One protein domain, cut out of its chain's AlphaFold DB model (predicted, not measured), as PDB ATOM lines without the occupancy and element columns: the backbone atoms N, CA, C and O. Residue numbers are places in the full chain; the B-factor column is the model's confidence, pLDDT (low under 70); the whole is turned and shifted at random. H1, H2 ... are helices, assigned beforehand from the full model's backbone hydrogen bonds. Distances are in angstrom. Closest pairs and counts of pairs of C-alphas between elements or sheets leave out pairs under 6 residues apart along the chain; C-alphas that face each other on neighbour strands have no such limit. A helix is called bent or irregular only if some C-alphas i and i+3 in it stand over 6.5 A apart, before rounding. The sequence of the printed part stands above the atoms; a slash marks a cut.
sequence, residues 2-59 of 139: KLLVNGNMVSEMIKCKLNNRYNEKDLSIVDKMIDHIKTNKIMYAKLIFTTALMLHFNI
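Overview. This is residues 2 to 59 of the 139 residues of an uncharacterized protein of Terrisporobacter glycolicus (UniProt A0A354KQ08). Three helices follow one another as an open, loose U: H2 makes the base, and H1 and H3 rise from its two ends as two arms with an empty space between them. H2 and H3 make a corner at their short joint, while at the free end of H1 the first residues, 2 to 9, fold back on themselves in a small loop. The printed part has 58 residues, with three named helices in the order H1, H2, H3 and no named strand, and its class is all helix, with 42 residues in the helices. The whole is loose, with a radius of gyration of the C-alphas of 14.4 A, and the C-alphas span 37 by 29 by 23 A along their three main axes.

Arrangement. H2, residues 24 to 39, and H3, residues 41 to 56, are the longest helices by residues, with 16 each. They only just touch, with 3 pairs of C-alphas within 8 A, and they touch only at the corner by their link. Their closest C-alphas are those of Lys 38 and Tyr 44, 5.3 A apart. H2 touches H3 with residues 37 to 38 alone, and H3 touches H2 with residues 43 to 44 alone. The lines of H2 and H3 stand at a steep tilt of 62 degrees, the two run opposite ways, and their centres are 16.5 A apart. At the other end of H2 comes H1, residues 10 to 19, and H1 and H2 meet only through their link. H1 and H3 are apart, with no C-alpha of the one within 8 A of the other. H1 touches no helix. Before H1, residues 4 to 5 are paired antiparallel with residues 8 to 9, a pairing too short to be named as strands. In the backbones of H1, H2 and H3, every O i to N i+4 pair is within hydrogen-bond range.

Along the chain. H2 begins at C-alpha 24, at (192.473, 250.157, 182.703), and ends at C-alpha 39, at (197.665, 240.618, 162.468); it measures 23.0 A from first to last C-alpha. H3, residues 41 to 56, measures 22.1 A and ends at C-alpha 56, at (216.646, 257.219, 167.439). H1, residues 10 to 19, measures 14.5 A from first to last C-alpha and begins at C-alpha 10, at (211.226, 246.664, 184.566). None of the three helices is bent or irregular.

Size, cuts and confidence. The two C-alphas farthest apart are those of Asn 6 and Ile 42, at 37.7 A. The first and last printed C-alphas, those of Lys 2 and Ile 59, are 27.8 A apart. The printed part has no cut. The link from H1 to H2, with 4 residues between them, is tight, and so is the link from H2 to H3, with 1 residue between them; no link is long. Three stretches stand free: residues 20 to 26, of which 24 to 26 belong to H2; residues 28 to 33, which belong to H2; and residues 52 to 58, of which 52 to 56 belong to H3. The mean pLDDT of the printed part is 70.2, and 28 residues are under 70, namely residues 2 to 8, 10 to 23 and 53 to 59. The mean pLDDT is 62 for H1, 79 for H2 and 74 for H3.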
ATOM      1  N   LYS A   2     217.164 239.490 182.017       45.06
ATOM      2  CA  LYS A   2     216.039 240.241 182.603       45.06
ATOM      3  C   LYS A   2     216.610 241.269 183.581       45.06
ATOM      4  O   LYS A   2     217.267 240.879 184.540       45.06
ATOM      5  N   LEU A   3     216.413 242.556 183.299       55.38
ATOM      6  CA  LEU A   3     216.837 243.647 184.178       55.38
ATOM      7  C   LEU A   3     215.863 243.738 185.357       55.38
ATOM      8  O   LEU A   3     214.661 243.938 185.164       55.38
ATOM      9  N   LEU A   4     216.396 243.555 186.562       58.06
ATOM     10  CA  LEU A   4     215.685 243.745 187.819       58.06
ATOM     11  C   LEU A   4     216.075 245.107 188.382       58.06
ATOM     12  O   LEU A   4     217.260 245.417 188.494       58.06
ATOM     13  N   VAL A   5     215.081 245.917 188.732       57.16
ATOM     14  CA  VAL A   5     215.276 247.209 189.398       57.16
ATOM     15  C   VAL A   5     214.424 247.175 190.661       57.16
ATOM     16  O   VAL A   5     213.214 246.991 190.579       57.16
ATOM     17  N   ASN A   6     215.052 247.303 191.836       61.91
ATOM     18  CA  ASN A   6     214.371 247.219 193.137       61.91
ATOM     19  C   ASN A   6     213.512 245.949 193.327       61.91
ATOM     20  O   ASN A   6     212.402 246.005 193.845       61.91
ATOM     21  N   GLY A   7     214.015 244.789 192.892       65.88
ATOM     22  CA  GLY A   7     213.355 243.493 193.111       65.88
ATOM     23  C   GLY A   7     212.188 243.172 192.170       65.88
ATOM     24  O   GLY A   7     211.794 242.013 192.105       65.88
ATOM     25  N   ASN A   8     211.711 244.136 191.378       62.72
ATOM     26  CA  ASN A   8     210.673 243.926 190.368       62.72
ATOM     27  C   ASN A   8     211.264 243.945 188.953       62.72
ATOM     28  O   ASN A   8     212.302 244.568 188.687       62.72
ATOM     29  N   MET A   9     210.596 243.275 188.008       70.88
ATOM     30  CA  MET A   9     210.966 243.399 186.597       70.88
ATOM     31  C   MET A   9     210.645 244.812 186.096       70.88
ATOM     32  O   MET A   9     209.616 245.393 186.446       70.88
ATOM     33  N   VAL A  10     211.481 245.356 185.206       63.81
ATOM     34  CA  VAL A  10     211.226 246.664 184.566       63.81
ATOM     35  C   VAL A  10     209.825 246.718 183.929       63.81
ATOM     36  O   VAL A  10     209.144 247.736 184.019       63.81
ATOM     37  N   SER A  11     209.343 245.600 183.375       63.66
ATOM     38  CA  SER A  11     207.979 245.469 182.842       63.66
ATOM     39  C   SER A  11     206.880 245.693 183.886       63.66
ATOM     40  O   SER A  11     205.834 246.253 183.567       63.66
ATOM     41  N   GLU A  12     207.098 245.265 185.129       66.25
ATOM     42  CA  GLU A  12     206.134 245.390 186.228       66.25
ATOM     43  C   GLU A  12     206.113 246.814 186.783       66.25
ATOM     44  O   GLU A  12     205.039 247.365 187.022       66.25
ATOM     45  N   MET A  13     207.278 247.463 186.896       62.62
ATOM     46  CA  MET A  13     207.349 248.880 187.266       62.62
ATOM     47  C   MET A  13     206.642 249.773 186.243       62.62
ATOM     48  O   MET A  13     205.926 250.695 186.634       62.62
ATOM     49  N   ILE A  14     206.818 249.499 184.944       65.44
ATOM     50  CA  ILE A  14     206.141 250.235 183.869       65.44
ATOM     51  C   ILE A  14     204.625 250.037 183.966       65.44
ATOM     52  O   ILE A  14     203.896 251.029 183.964       65.44
ATOM     53  N   LYS A  15     204.151 248.792 184.136       63.72
ATOM     54  CA  LYS A  15     202.720 248.488 184.318       63.72
ATOM     55  C   LYS A  15     202.109 249.224 185.513       63.72
ATOM     56  O   LYS A  15     201.091 249.885 185.346       63.72
ATOM     57  N   CYS A  16     202.748 249.178 186.684       60.09
ATOM     58  CA  CYS A  16     202.260 249.878 187.879       60.09
ATOM     59  C   CYS A  16     202.187 251.399 187.678       60.09
ATOM     60  O   CYS A  16     201.221 252.038 188.091       60.09
ATOM     61  N   LYS A  17     203.189 251.998 187.018       60.12
ATOM     62  CA  LYS A  17     203.198 253.445 186.743       60.12
ATOM     63  C   LYS A  17     202.133 253.865 185.726       60.12
ATOM     64  O   LYS A  17     201.612 254.971 185.845       60.12
ATOM     65  N   LEU A  18     201.833 253.010 184.746       59.75
ATOM     66  CA  LEU A  18     200.800 253.243 183.733       59.75
ATOM     67  C   LEU A  18     199.388 253.132 184.318       59.75
ATOM     68  O   LEU A  18     198.589 254.037 184.093       59.75
ATOM     69  N   ASN A  19     199.118 252.106 185.134       59.25
ATOM     70  CA  ASN A  19     197.808 251.914 185.777       59.25
ATOM     71  C   ASN A  19     197.432 253.058 186.729       59.25
ATOM     72  O   ASN A  19     196.262 253.384 186.875       59.25
ATOM     73  N   ASN A  20     198.416 253.707 187.357       59.84
ATOM     74  CA  ASN A  20     198.160 254.850 188.237       59.84
ATOM     75  C   ASN A  20     197.811 256.150 187.489       59.84
ATOM     76  O   ASN A  20     197.352 257.098 188.122       59.84
ATOM     77  N   ARG A  21     198.071 256.244 186.176       56.41
ATOM     78  CA  ARG A  21     197.806 257.459 185.377       56.41
ATOM     79  C   ARG A  21     196.662 257.313 184.381       56.41
ATOM     80  O   ARG A  21     196.084 258.327 184.006       56.41
ATOM     81  N   TYR A  22     196.367 256.096 183.938       61.03
ATOM     82  CA  TYR A  22     195.393 255.826 182.884       61.03
ATOM     83  C   TYR A  22     194.410 254.752 183.334       61.03
ATOM     84  O   TYR A  22     194.783 253.806 184.023       61.03
ATOM     85  N   ASN A  23     193.148 254.906 182.938       69.81
ATOM     86  CA  ASN A  23     192.091 253.969 183.289       69.81
ATOM     87  C   ASN A  23     192.348 252.627 182.580       69.81
ATOM     88  O   ASN A  23     192.675 252.611 181.393       69.81
ATOM     89  N   GLU A  24     192.181 251.492 183.266       70.19
ATOM     90  CA  GLU A  24     192.473 250.157 182.703       70.19
ATOM     91  C   GLU A  24     191.719 249.886 181.390       70.19
ATOM     92  O   GLU A  24     192.205 249.194 180.493       70.19
ATOM     93  N   LYS A  25     190.535 250.493 181.252       70.44
ATOM     94  CA  LYS A  25     189.721 250.435 180.036       70.44
ATOM     95  C   LYS A  25     190.418 251.081 178.838       70.44
ATOM     96  O   LYS A  25     190.368 250.506 177.753       70.44
ATOM     97  N   ASP A  26     191.110 252.200 179.031       71.75
ATOM     98  CA  ASP A  26     191.806 252.908 177.953       71.75
ATOM     99  C   ASP A  26     193.026 252.113 177.479       71.75
ATOM    100  O   ASP A  26     193.232 251.950 176.276       71.75
ATOM    101  N   LEU A  27     193.771 251.509 178.415       73.88
ATOM    102  CA  LEU A  27     194.862 250.585 178.082       73.88
ATOM    103  C   LEU A  27     194.359 249.394 177.257       73.88
ATOM    104  O   LEU A  27     194.961 249.038 176.247       73.88
ATOM    105  N   SER A  28     193.219 248.818 177.647       79.44
ATOM    106  CA  SER A  28     192.646 247.662 176.950       79.44
ATOM    107  C   SER A  28     192.229 247.968 175.505       79.44
ATOM    108  O   SER A  28     192.239 247.080 174.651       79.44
ATOM    109  N   ILE A  29     191.862 249.221 175.211       80.31
ATOM    110  CA  ILE A  29     191.515 249.667 173.857       80.31
ATOM    111  C   ILE A  29     192.779 249.773 173.004       80.31
ATOM    112  O   ILE A  29     192.793 249.290 171.872       80.31
ATOM    113  N   VAL A  30     193.849 250.350 173.557       79.31
ATOM    114  CA  VAL A  30     195.145 250.463 172.872       79.31
ATOM    115  C   VAL A  30     195.720 249.081 172.562       79.31
ATOM    116  O   VAL A  30     196.133 248.838 171.428       79.31
ATOM    117  N   ASP A  31     195.673 248.151 173.517       81.62
ATOM    118  CA  ASP A  31     196.141 246.777 173.304       81.62
ATOM    119  C   ASP A  31     195.369 246.084 172.170       81.62
ATOM    120  O   ASP A  31     195.978 245.497 171.274       81.62
ATOM    121  N   LYS A  32     194.038 246.242 172.119       84.44
ATOM    122  CA  LYS A  32     193.211 245.711 171.019       84.44
ATOM    123  C   LYS A  32     193.558 246.326 169.662       84.44
ATOM    124  O   LYS A  32     193.572 245.613 168.659       84.44
ATOM    125  N   MET A  33     193.838 247.630 169.609       79.50
ATOM    126  CA  MET A  33     194.265 248.295 168.372       79.50
ATOM    127  C   MET A  33     195.612 247.752 167.885       79.50
ATOM    128  O   MET A  33     195.763 247.433 166.705       79.50
ATOM    129  N   ILE A  34     196.577 247.597 168.793       82.62
ATOM    130  CA  ILE A  34     197.896 247.051 168.465       82.62
ATOM    131  C   ILE A  34     197.782 245.597 167.997       82.62
ATOM    132  O   ILE A  34     198.439 245.223 167.027       82.62
ATOM    133  N   ASP A  35     196.944 244.779 168.633       85.50
ATOM    134  CA  ASP A  35     196.751 243.381 168.237       85.50
ATOM    135  C   ASP A  35     196.107 243.247 166.848       85.50
ATOM    136  O   ASP A  35     196.505 242.387 166.054       85.50
ATOM    137  N   HIS A  36     195.204 244.161 166.485       85.00
ATOM    138  CA  HIS A  36     194.695 244.241 165.117       85.00
ATOM    139  C   HIS A  36     195.831 244.549 164.125       85.00
ATOM    140  O   HIS A  36     195.976 243.870 163.107       85.00
ATOM    141  N   ILE A  37     196.706 245.507 164.444       80.06
ATOM    142  CA  ILE A  37     197.843 245.869 163.583       80.06
ATOM    143  C   ILE A  37     198.858 244.719 163.487       80.06
ATOM    144  O   ILE A  37     199.363 244.454 162.399       80.06
ATOM    145  N   LYS A  38     199.119 243.983 164.578       79.25
ATOM    146  CA  LYS A  38     200.004 242.798 164.588       79.25
ATOM    147  C   LYS A  38     199.545 241.703 163.633       79.25
ATOM    148  O   LYS A  38     200.384 240.984 163.089       79.25
ATOM    149  N   THR A  39     198.236 241.582 163.418       87.62
ATOM    150  CA  THR A  39     197.665 240.618 162.468       87.62
ATOM    151  C   THR A  39     198.177 240.892 161.048       87.62
ATOM    152  O   THR A  39     198.448 239.963 160.287       87.62
ATOM    153  N   ASN A  40     198.433 242.163 160.713       86.25
ATOM    154  CA  ASN A  40     199.114 242.564 159.487       86.25
ATOM    155  C   ASN A  40     200.619 242.781 159.731       86.25
ATOM    156  O   ASN A  40     201.079 243.878 160.057       86.25
ATOM    157  N   LYS A  41     201.417 241.731 159.495       79.50
ATOM    158  CA  LYS A  41     202.876 241.746 159.718       79.50
ATOM    159  C   LYS A  41     203.613 242.877 158.987       79.50
ATOM    160  O   LYS A  41     204.593 243.392 159.518       79.50
ATOM    161  N   ILE A  42     203.150 243.285 157.801       75.81
ATOM    162  CA  ILE A  42     203.768 244.375 157.024       75.81
ATOM    163  C   ILE A  42     203.517 245.719 157.712       75.81
ATOM    164  O   ILE A  42     204.435 246.523 157.869       75.81
ATOM    165  N   MET A  43     202.281 245.961 158.147       74.06
ATOM    166  CA  MET A  43     201.907 247.198 158.830       74.06
ATOM    167  C   MET A  43     202.560 247.296 160.212       74.06
ATOM    168  O   MET A  43     203.054 248.358 160.584       74.06
ATOM    169  N   TYR A  44     202.649 246.179 160.935       79.88
ATOM    170  CA  TYR A  44     203.329 246.112 162.225       79.88
ATOM    171  C   TYR A  44     204.839 246.362 162.110       79.88
ATOM    172  O   TYR A  44     205.398 247.126 162.896       79.88
ATOM    173  N   ALA A  45     205.501 245.793 161.096       73.19
ATOM    174  CA  ALA A  45     206.913 246.066 160.831       73.19
ATOM    175  C   ALA A  45     207.156 247.548 160.507       73.19
ATOM    176  O   ALA A  45     208.094 248.140 161.037       73.19
ATOM    177  N   LYS A  46     206.277 248.169 159.704       77.12
ATOM    178  CA  LYS A  46     206.318 249.615 159.438       77.12
ATOM    179  C   LYS A  46     206.145 250.431 160.721       77.12
ATOM    180  O   LYS A  46     206.945 251.321 160.964       77.12
ATOM    181  N   LEU A  47     205.174 250.090 161.570       81.25
ATOM    182  CA  LEU A  47     204.929 250.776 162.843       81.25
ATOM    183  C   LEU A  47     206.155 250.724 163.772       81.25
ATOM    184  O   LEU A  47     206.566 251.753 164.311       81.25
ATOM    185  N   ILE A  48     206.762 249.541 163.928       81.31
ATOM    186  CA  ILE A  48     207.976 249.365 164.738       81.31
ATOM    187  C   ILE A  48     209.122 250.182 164.152       81.31
ATOM    188  O   ILE A  48     209.807 250.882 164.891       81.31
ATOM    189  N   PHE A  49     209.319 250.115 162.836       76.19
ATOM    190  CA  PHE A  49     210.391 250.834 162.160       76.19
ATOM    191  C   PHE A  49     210.242 252.352 162.318       76.19
ATOM    192  O   PHE A  49     211.192 253.022 162.713       76.19
ATOM    193  N   THR A  50     209.039 252.892 162.113       71.31
ATOM    194  CA  THR A  50     208.750 254.317 162.314       71.31
ATOM    195  C   THR A  50     208.951 254.735 163.771       71.31
ATOM    196  O   THR A  50     209.575 255.759 164.027       71.31
ATOM    197  N   THR A  51     208.501 253.926 164.734       77.06
ATOM    198  CA  THR A  51     208.699 254.201 166.170       77.06
ATOM    199  C   THR A  51     210.180 254.176 166.553       77.06
ATOM    200  O   THR A  51     210.647 255.036 167.295       77.06
ATOM    201  N   ALA A  52     210.939 253.218 166.018       72.88
ATOM    202  CA  ALA A  52     212.371 253.097 166.260       72.88
ATOM    203  C   ALA A  52     213.150 254.284 165.677       72.88
ATOM    204  O   ALA A  52     214.033 254.812 166.349       72.88
ATOM    205  N   LEU A  53     212.796 254.741 164.471       68.94
ATOM    206  CA  LEU A  53     213.380 255.945 163.879       68.94
ATOM    207  C   LEU A  53     213.040 257.192 164.702       68.94
ATOM    208  O   LEU A  53     213.938 257.960 165.031       68.94
ATOM    209  N   MET A  54     211.776 257.357 165.101       65.81
ATOM    210  CA  MET A  54     211.331 258.468 165.953       65.81
ATOM    211  C   MET A  54     212.129 258.552 167.264       65.81
ATOM    212  O   MET A  54     212.585 259.628 167.646       65.81
ATOM    213  N   LEU A  55     212.362 257.407 167.916       67.94
ATOM    214  CA  LEU A  55     213.185 257.304 169.125       67.94
ATOM    215  C   LEU A  55     214.669 257.579 168.861       67.94
ATOM    216  O   LEU A  55     215.296 258.298 169.635       67.94
ATOM    217  N   HIS A  56     215.235 257.030 167.783       66.19
ATOM    218  CA  HIS A  56     216.646 257.219 167.439       66.19
ATOM    219  C   HIS A  56     216.980 258.688 167.157       66.19
ATOM    220  O   HIS A  56     218.021 259.181 167.583       66.19
ATOM    221  N   PHE A  57     216.067 259.398 166.494       62.84
ATOM    222  CA  PHE A  57     216.222 260.815 166.176       62.84
ATOM    223  C   PHE A  57     215.729 261.760 167.284       62.84
ATOM    224  O   PHE A  57     215.799 262.975 167.110       62.84
ATOM    225  N   ASN A  58     215.283 261.229 168.433       56.19
ATOM    226  CA  ASN A  58     214.767 262.001 169.572       56.19
ATOM    227  C   ASN A  58     213.668 263.002 169.161       56.19
ATOM    228  O   ASN A  58     213.654 264.175 169.556       56.19
ATOM    229  N   ILE A  59     212.759 262.535 168.304       58.12
ATOM    230  CA  ILE A  59     211.657 263.331 167.782       58.12
ATOM    231  C   ILE A  59     210.545 263.313 168.834       58.12
ATOM    232  O   ILE A  59     209.723 262.400 168.889       58.12
TER     233      ILE A  59